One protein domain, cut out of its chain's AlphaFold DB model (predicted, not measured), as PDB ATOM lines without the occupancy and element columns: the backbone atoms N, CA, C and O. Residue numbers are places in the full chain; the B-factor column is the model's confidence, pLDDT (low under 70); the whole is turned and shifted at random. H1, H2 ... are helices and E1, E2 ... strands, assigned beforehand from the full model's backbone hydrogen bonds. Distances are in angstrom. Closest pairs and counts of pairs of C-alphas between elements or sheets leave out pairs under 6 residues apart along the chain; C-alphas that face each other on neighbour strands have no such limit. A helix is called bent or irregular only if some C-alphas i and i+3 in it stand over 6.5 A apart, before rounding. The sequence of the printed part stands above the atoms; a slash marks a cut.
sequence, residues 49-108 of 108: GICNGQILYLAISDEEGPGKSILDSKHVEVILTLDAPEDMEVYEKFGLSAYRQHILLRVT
ATOM      1  N   GLY A  49      -3.827 146.272  50.071       65.06
ATOM      2  CA  GLY A  49      -2.847 145.338  50.628       65.06
ATOM      3  C   GLY A  49      -2.958 143.921  50.058       65.06
ATOM      4  O   GLY A  49      -2.295 143.015  50.554       65.06
ATOM      5  N   ILE A  50      -3.796 143.727  49.032       73.00
ATOM      6  CA  ILE A  50      -4.062 142.436  48.402       73.00
ATOM      7  C   ILE A  50      -2.817 141.999  47.641       73.00
ATOM      8  O   ILE A  50      -2.313 142.713  46.771       73.00
ATOM      9  N   CYS A  51      -2.336 140.806  47.969       77.56
ATOM     10  CA  CYS A  51      -1.234 140.164  47.272       77.56
ATOM     11  C   CYS A  51      -1.745 139.251  46.146       77.56
ATOM     12  O   CYS A  51      -2.923 138.897  46.080       77.56
ATOM     13  N   ASN A  52      -0.845 138.837  45.250       79.75
ATOM     14  CA  ASN A  52      -1.173 137.842  44.227       79.75
ATOM     15  C   ASN A  52      -1.720 136.566  44.881       79.75
ATOM     16  O   ASN A  52      -1.207 136.129  45.908       79.75
ATOM     17  N   GLY A  53      -2.761 135.987  44.283       82.69
ATOM     18  CA  GLY A  53      -3.447 134.818  44.838       82.69
ATOM     19  C   GLY A  53      -4.514 135.152  45.886       82.69
ATOM     20  O   GLY A  53      -5.196 134.243  46.353       82.69
ATOM     21  N   GLN A  54      -4.723 136.429  46.223       84.00
ATOM     22  CA  GLN A  54      -5.764 136.871  47.153       84.00
ATOM     23  C   GLN A  54      -6.900 137.631  46.458       84.00
ATOM     24  O   GLN A  54      -6.709 138.264  45.421       84.00
ATOM     25  N   ILE A  55      -8.090 137.586  47.059       81.75
ATOM     26  CA  ILE A  55      -9.260 138.366  46.651       81.75
ATOM     27  C   ILE A  55      -9.889 139.058  47.858       81.75
ATOM     28  O   ILE A  55      -9.893 138.525  48.968       81.75
ATOM     29  N   LEU A  56     -10.471 140.234  47.633       80.75
ATOM     30  CA  LEU A  56     -11.285 140.915  48.634       80.75
ATOM     31  C   LEU A  56     -12.732 140.453  48.506       80.75
ATOM     32  O   LEU A  56     -13.385 140.691  47.488       80.75
ATOM     33  N   TYR A  57     -13.231 139.798  49.543       82.31
ATOM     34  CA  TYR A  57     -14.576 139.251  49.601       82.31
ATOM     35  C   TYR A  57     -15.416 140.007  50.628       82.31
ATOM     36  O   TYR A  57     -14.938 140.380  51.698       82.31
ATOM     37  N   LEU A  58     -16.681 140.248  50.294       80.81
ATOM     38  CA  LEU A  58     -17.635 140.868  51.204       80.81
ATOM     39  C   LEU A  58     -18.445 139.759  51.885       80.81
ATOM     40  O   LEU A  58     -19.322 139.163  51.262       80.81
ATOM     41  N   ALA A  59     -18.132 139.482  53.149       84.88
ATOM     42  CA  ALA A  59     -18.780 138.451  53.954       84.88
ATOM     43  C   ALA A  59     -19.835 139.047  54.898       84.88
ATOM     44  O   ALA A  59     -19.837 140.246  55.180       84.88
ATOM     45  N   ILE A  60     -20.721 138.195  55.417       87.00
ATOM     46  CA  ILE A  60     -21.586 138.532  56.554       87.00
ATOM     47  C   ILE A  60     -20.774 138.349  57.840       87.00
ATOM     48  O   ILE A  60     -20.023 137.382  57.959       87.00
ATOM     49  N   SER A  61     -20.913 139.280  58.785       87.19
ATOM     50  CA  SER A  61     -20.259 139.196  60.094       87.19
ATOM     51  C   SER A  61     -20.695 137.935  60.843       87.19
ATOM     52  O   SER A  61     -21.876 137.604  60.863       87.19
ATOM     53  N   ASP A  62     -19.763 137.284  61.528       86.94
ATOM     54  CA  ASP A  62     -20.027 136.164  62.443       86.94
ATOM     55  C   ASP A  62     -20.902 136.550  63.653       86.94
ATOM     56  O   ASP A  62     -21.602 135.711  64.213       86.94
ATOM     57  N   GLU A  63     -20.909 137.833  64.022       88.12
ATOM     58  CA  GLU A  63     -21.832 138.426  64.998       88.12
ATOM     59  C   GLU A  63     -23.315 138.358  64.571       88.12
ATOM     60  O   GLU A  63     -24.205 138.538  65.407       88.12
ATOM     61  N   GLU A  64     -23.610 138.129  63.286       86.19
ATOM     62  CA  GLU A  64     -24.982 138.068  62.781       86.19
ATOM     63  C   GLU A  64     -25.573 136.662  62.917       86.19
ATOM     64  O   GLU A  64     -25.115 135.689  62.320       86.19
ATOM     65  N   GLY A  65     -26.657 136.565  63.689       78.25
ATOM     66  CA  GLY A  65     -27.412 135.328  63.843       78.25
ATOM     67  C   GLY A  65     -28.220 134.948  62.590       78.25
ATOM     68  O   GLY A  65     -28.507 135.790  61.733       78.25
ATOM     69  N   PRO A  66     -28.656 133.681  62.488       80.19
ATOM     70  CA  PRO A  66     -29.492 133.235  61.380       80.19
ATOM     71  C   PRO A  66     -30.850 133.956  61.371       80.19
ATOM     72  O   PRO A  66     -31.424 134.244  62.420       80.19
ATOM     73  N   GLY A  67     -31.400 134.194  60.176       81.56
ATOM     74  CA  GLY A  67     -32.769 134.702  59.989       81.56
ATOM     75  C   GLY A  67     -32.888 136.161  59.542       81.56
ATOM     76  O   GLY A  67     -33.980 136.571  59.149       81.56
ATOM     77  N   LYS A  68     -31.797 136.935  59.529       81.75
ATOM     78  CA  LYS A  68     -31.768 138.240  58.849       81.75
ATOM     79  C   LYS A  68     -31.568 138.072  57.346       81.75
ATOM     80  O   LYS A  68     -30.916 137.130  56.894       81.75
ATOM     81  N   SER A  69     -32.145 138.988  56.568       82.44
ATOM     82  CA  SER A  69     -31.889 139.039  55.131       82.44
ATOM     83  C   SER A  69     -30.430 139.432  54.892       82.44
ATOM     84  O   SER A  69     -29.867 140.204  55.664       82.44
ATOM     85  N   ILE A  70     -29.824 138.928  53.811       80.12
ATOM     86  CA  ILE A  70     -28.427 139.243  53.469       80.12
ATOM     87  C   ILE A  70     -28.210 140.759  53.455       80.12
ATOM     88  O   ILE A  70     -27.224 141.219  54.003       80.12
ATOM     89  N   LEU A  71     -29.154 141.533  52.908       77.75
ATOM     90  CA  LEU A  71     -29.046 142.989  52.769       77.75
ATOM     91  C   LEU A  71     -29.011 143.740  54.104       77.75
ATOM     92  O   LEU A  71     -28.323 144.758  54.200       77.75
ATOM     93  N   ASP A  72     -29.733 143.234  55.102       80.75
ATOM     94  CA  ASP A  72     -29.874 143.868  56.417       80.75
ATOM     95  C   ASP A  72     -28.781 143.431  57.401       80.75
ATOM     96  O   ASP A  72     -28.620 144.031  58.466       80.75
ATOM     97  N   SER A  73     -28.035 142.379  57.062       85.12
ATOM     98  CA  SER A  73     -26.930 141.886  57.876       85.12
ATOM     99  C   SER A  73     -25.728 142.831  57.834       85.12
ATOM    100  O   SER A  73     -25.431 143.480  56.823       85.12
ATOM    101  N   LYS A  74     -24.970 142.887  58.930       84.88
ATOM    102  CA  LYS A  74     -23.658 143.534  58.952       84.88
ATOM    103  C   LYS A  74     -22.703 142.812  57.996       84.88
ATOM    104  O   LYS A  74     -22.477 141.611  58.120       84.88
ATOM    105  N   HIS A  75     -22.141 143.564  57.051       84.00
ATOM    106  CA  HIS A  75     -21.148 143.060  56.105       84.00
ATOM    107  C   HIS A  75     -19.750 143.498  56.525       84.00
ATOM    108  O   HIS A  75     -19.564 144.640  56.953       84.00
ATOM    109  N   VAL A  76     -18.781 142.609  56.354       85.06
ATOM    110  CA  VAL A  76     -17.368 142.843  56.649       85.06
ATOM    111  C   VAL A  76     -16.523 142.461  55.442       85.06
ATOM    112  O   VAL A  76     -16.831 141.517  54.714       85.06
ATOM    113  N   GLU A  77     -15.466 143.226  55.203       82.69
ATOM    114  CA  GLU A  77     -14.510 142.926  54.144       82.69
ATOM    115  C   GLU A  77     -13.452 141.969  54.677       82.69
ATOM    116  O   GLU A  77     -12.837 142.229  55.711       82.69
ATOM    117  N   VAL A  78     -13.247 140.864  53.971       84.44
ATOM    118  CA  VAL A  78     -12.265 139.841  54.326       84.44
ATOM    119  C   VAL A  78     -11.388 139.532  53.124       84.44
ATOM    120  O   VAL A  78     -11.845 139.532  51.981       84.44
ATOM    121  N   ILE A  79     -10.110 139.268  53.378       85.12
ATOM    122  CA  ILE A  79      -9.169 138.850  52.342       85.12
ATOM    123  C   ILE A  79      -9.174 137.325  52.305       85.12
ATOM    124  O   ILE A  79      -8.764 136.675  53.266       85.12
ATOM    125  N   LEU A  80      -9.636 136.753  51.195       85.94
ATOM    126  CA  LEU A  80      -9.545 135.318  50.947       85.94
ATOM    127  C   LEU A  80      -8.280 135.035  50.149       85.94
ATOM    128  O   LEU A  80      -8.040 135.653  49.115       85.94
ATOM    129  N   THR A  81      -7.484 134.081  50.614       88.25
ATOM    130  CA  THR A  81      -6.296 133.618  49.890       88.25
ATOM    131  C   THR A  81      -6.674 132.365  49.109       88.25
ATOM    132  O   THR A  81      -6.983 131.341  49.707       88.25
ATOM    133  N   LEU A  82      -6.713 132.452  47.783       86.00
ATOM    134  CA  LEU A  82      -7.074 131.348  46.889       86.00
ATOM    135  C   LEU A  82      -5.858 130.535  46.447       86.00
ATOM    136  O   LEU A  82      -5.985 129.337  46.213       86.00
ATOM    137  N   ASP A  83      -4.708 131.192  46.338       86.50
ATOM    138  CA  ASP A  83      -3.444 130.602  45.911       86.50
ATOM    139  C   ASP A  83      -2.320 131.168  46.774       86.50
ATOM    140  O   ASP A  83      -2.255 132.379  47.006       86.50
ATOM    141  N   ALA A  84      -1.471 130.285  47.286       88.31
ATOM    142  CA  ALA A  84      -0.327 130.634  48.107       88.31
ATOM    143  C   ALA A  84       0.879 129.761  47.715       88.31
ATOM    144  O   ALA A  84       0.698 128.582  47.395       88.31
ATOM    145  N   PRO A  85       2.120 130.283  47.736       86.69
ATOM    146  CA  PRO A  85       3.304 129.522  47.323       86.69
ATOM    147  C   PRO A  85       3.478 128.182  48.054       86.69
ATOM    148  O   PRO A  85       3.975 127.215  47.474       86.69
ATOM    149  N   GLU A  86       3.034 128.105  49.308       88.25
ATOM    150  CA  GLU A  86       3.106 126.912  50.154       88.25
ATOM    151  C   GLU A  86       2.211 125.770  49.639       88.25
ATOM    152  O   GLU A  86       2.454 124.600  49.951       88.25
ATOM    153  N   ASP A  87       1.211 126.074  48.804       90.06
ATOM    154  CA  ASP A  87       0.307 125.081  48.214       90.06
ATOM    155  C   ASP A  87       1.063 124.096  47.321       90.06
ATOM    156  O   ASP A  87       0.745 122.901  47.276       90.06
ATOM    157  N   MET A  88       2.114 124.575  46.653       91.25
ATOM    158  CA  MET A  88       2.949 123.727  45.814       91.25
ATOM    159  C   MET A  88       3.714 122.694  46.648       91.25
ATOM    160  O   MET A  88       3.829 121.541  46.236       91.25
ATOM    161  N   GLU A  89       4.147 123.045  47.862       93.56
ATOM    162  CA  GLU A  89       4.805 122.081  48.748       93.56
ATOM    163  C   GLU A  89       3.868 120.940  49.158       93.56
ATOM    164  O   GLU A  89       4.291 119.786  49.275       93.56
ATOM    165  N   VAL A  90       2.586 121.248  49.385       92.38
ATOM    166  CA  VAL A  90       1.567 120.241  49.714       92.38
ATOM    167  C   VAL A  90       1.348 119.309  48.527       92.38
ATOM    168  O   VAL A  90       1.270 118.091  48.706       92.38
ATOM    169  N   TYR A  91       1.285 119.866  47.317       93.38
ATOM    170  CA  TYR A  91       1.166 119.079  46.095       93.38
ATOM    171  C   TYR A  91       2.364 118.144  45.895       93.38
ATOM    172  O   TYR A  91       2.173 116.956  45.637       93.38
ATOM    173  N   GLU A  92       3.587 118.644  46.068       94.81
ATOM    174  CA  GLU A  92       4.808 117.847  45.904       94.81
ATOM    175  C   GLU A  92       4.921 116.719  46.937       94.81
ATOM    176  O   GLU A  92       5.323 115.606  46.595       94.81
ATOM    177  N   LYS A  93       4.539 116.976  48.195       95.56
ATOM    178  CA  LYS A  93       4.664 116.001  49.293       95.56
ATOM    179  C   LYS A  93       3.525 114.979  49.332       95.56
ATOM    180  O   LYS A  93       3.757 113.821  49.675       95.56
ATOM    181  N   PHE A  94       2.298 115.399  49.023       94.31
ATOM    182  CA  PHE A  94       1.083 114.619  49.305       94.31
ATOM    183  C   PHE A  94       0.164 114.430  48.089       94.31
ATOM    184  O   PHE A  94      -0.855 113.738  48.176       94.31
ATOM    185  N   GLY A  95       0.517 115.008  46.941       94.19
ATOM    186  CA  GLY A  95      -0.219 114.875  45.691       94.19
ATOM    187  C   GLY A  95      -1.499 115.714  45.612       94.19
ATOM    188  O   GLY A  95      -1.875 116.472  46.507       94.19
ATOM    189  N   LEU A  96      -2.214 115.547  44.496       93.38
ATOM    190  CA  LEU A  96      -3.356 116.385  44.115       93.38
ATOM    191  C   LEU A  96      -4.532 116.351  45.105       93.38
ATOM    192  O   LEU A  96      -5.236 117.348  45.262       93.38
ATOM    193  N   SER A  97      -4.776 115.209  45.752       94.12
ATOM    194  CA  SER A  97      -5.897 115.078  46.693       94.12
ATOM    195  C   SER A  97      -5.696 115.962  47.922       94.12
ATOM    196  O   SER A  97      -6.614 116.674  48.324       94.12
ATOM    197  N   ALA A  98      -4.487 115.949  48.486       92.75
ATOM    198  CA  ALA A  98      -4.135 116.769  49.637       92.75
ATOM    199  C   ALA A  98      -4.100 118.258  49.279       92.75
ATOM    200  O   ALA A  98      -4.618 119.069  50.036       92.75
ATOM    201  N   TYR A  99      -3.586 118.602  48.094       91.94
ATOM    202  CA  TYR A  99      -3.623 119.969  47.566       91.94
ATOM    203  C   TYR A  99      -5.051 120.538  47.527       91.94
ATOM    204  O   TYR A  99      -5.321 121.601  48.080       91.94
ATOM    205  N   ARG A 100      -6.009 119.794  46.954       90.12
ATOM    206  CA  ARG A 100      -7.417 120.229  46.898       90.12
ATOM    207  C   ARG A 100      -8.023 120.414  48.284       90.12
ATOM    208  O   ARG A 100      -8.729 121.390  48.512       90.12
ATOM    209  N   GLN A 101      -7.759 119.482  49.199       91.12
ATOM    210  CA  GLN A 101      -8.253 119.580  50.568       91.12
ATOM    211  C   GLN A 101      -7.647 120.782  51.300       91.12
ATOM    212  O   GLN A 101      -8.362 121.475  52.014       91.12
ATOM    213  N   HIS A 102      -6.356 121.043  51.097       91.31
ATOM    214  CA  HIS A 102      -5.658 122.170  51.700       91.31
ATOM    215  C   HIS A 102      -6.250 123.514  51.255       91.31
ATOM    216  O   HIS A 102      -6.510 124.367  52.101       91.31
ATOM    217  N   ILE A 103      -6.559 123.665  49.962       88.75
ATOM    218  CA  ILE A 103      -7.251 124.856  49.449       88.75
ATOM    219  C   ILE A 103      -8.653 124.965  50.045       88.75
ATOM    220  O   ILE A 103      -9.012 126.026  50.538       88.75
ATOM    221  N   LEU A 104      -9.443 123.885  50.041       88.81
ATOM    222  CA  LEU A 104     -10.813 123.919  50.567       88.81
ATOM    223  C   LEU A 104     -10.849 124.346  52.039       88.81
ATOM    224  O   LEU A 104     -11.589 125.263  52.371       88.81
ATOM    225  N   LEU A 105      -9.991 123.760  52.881       89.00
ATOM    226  CA  LEU A 105      -9.887 124.089  54.309       89.00
ATOM    227  C   LEU A 105      -9.524 125.552  54.585       89.00
ATOM    228  O   LEU A 105      -9.753 126.039  55.685       89.00
ATOM    229  N   ARG A 106      -8.919 126.248  53.620       85.94
ATOM    230  CA  ARG A 106      -8.583 127.665  53.759       85.94
ATOM    231  C   ARG A 106      -9.800 128.573  53.570       85.94
ATOM    232  O   ARG A 106      -9.819 129.667  54.124       85.94
ATOM    233  N   VAL A 107     -10.778 128.150  52.765       82.94
ATOM    234  CA  VAL A 107     -11.924 128.984  52.355       82.94
ATOM    235  C   VAL A 107     -13.248 128.575  53.005       82.94
ATOM    236  O   VAL A 107     -14.228 129.304  52.857       82.94
ATOM    237  N   THR A 108     -13.294 127.429  53.692       75.19
ATOM    238  CA  THR A 108     -14.476 126.897  54.396       75.19
ATOM    239  C   THR A 108     -14.258 126.852  55.895       75.19
ATOM    240  O   THR A 108     -15.177 127.272  56.627       75.19
TER     241      THR A 108
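Overview. This is residues 49 to 108 of the 108 residues of an uncharacterized protein of Methanosarcina lacustris Z-7289 (UniProt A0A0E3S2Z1). A two-strand hairpin, E1 and E2, makes a narrow ribbon, with a long loop, residues 61 to 74, at one end and a bent helix, H1, beyond the other. H1 folds back on itself as two arms side by side, H1a and H1b, and the last turn of H1b comes back toward Leu 80 of E2. The printed part has 60 residues with two named strands and one named helix, in the order E1, E2, H1; the sheet runs E1 - E2, antiparallel, and the class is mixed, helices and strands. The whole is flat, with C-alpha spans of 44 by 26 by 14 A, and only just loose, close to extended, with a radius of gyration of the C-alphas of 15.3 A.

Along the chain. Strand E1 is residues 54 to 60, 18.5 A from first to last C-alpha, and begins at C-alpha 54, (-5.764, 136.871, 47.153). Strand E2 is residues 75 to 81, 18.7 A long, and ends at C-alpha 81, (-6.296, 133.618, 49.890). Helix H1, residues 86 to 107, was assigned as one helix by its hydrogen bonds, but it is bent: C-alphas 93 and 96 are 9.6 A apart. Its arm H1a is residues 86 to 93, 11.1 A long, and its arm H1b is residues 96 to 107, 17.3 A long, ending at C-alpha 107, (-11.924, 128.984, 52.355); residues 94 and 95 belong to neither arm.

Arrangement. E1 and E2 form a hairpin of antiparallel neighbours, with 150 degrees between their directions. C-alphas 54 and 81 face each other at 4.3 A, and C-alphas 60 and 75 at 4.6 A. N 57 and O 78 are within hydrogen-bond range at 2.8 A, and N 78 and O 57 at 2.9 A. E2 and H1b have 3 pairs of C-alphas within 8 A, the closest being those of Leu 80 and Val 107, 6.9 A apart. H1b touches H1a with its residues 98 to 103 alone; the closest C-alphas are those of Tyr 91 and Tyr 99, 5.1 A apart. The two arms run opposite ways at a shallow tilt of 26 degrees. E1 is apart from H1a and from H1b. In H1a every O i to N i+4 pair is within hydrogen-bond range, and in H1b 7 of 8 are.

Size, cuts and confidence. The two C-alphas farthest apart, those of Asp 72 and Lys 93, are 44.9 A apart. The printed part has no cut and ends at residue 108, the chain's last residue. The link from E1 to E2 is long, 14 residues, and its C-alphas lie 14 to 23 A from the mean of all C-alphas; the link from E2 to H1 is tight, 4 residues. The mean pLDDT of the printed part is 85.8, and residue 49 is the one printed residue under 70.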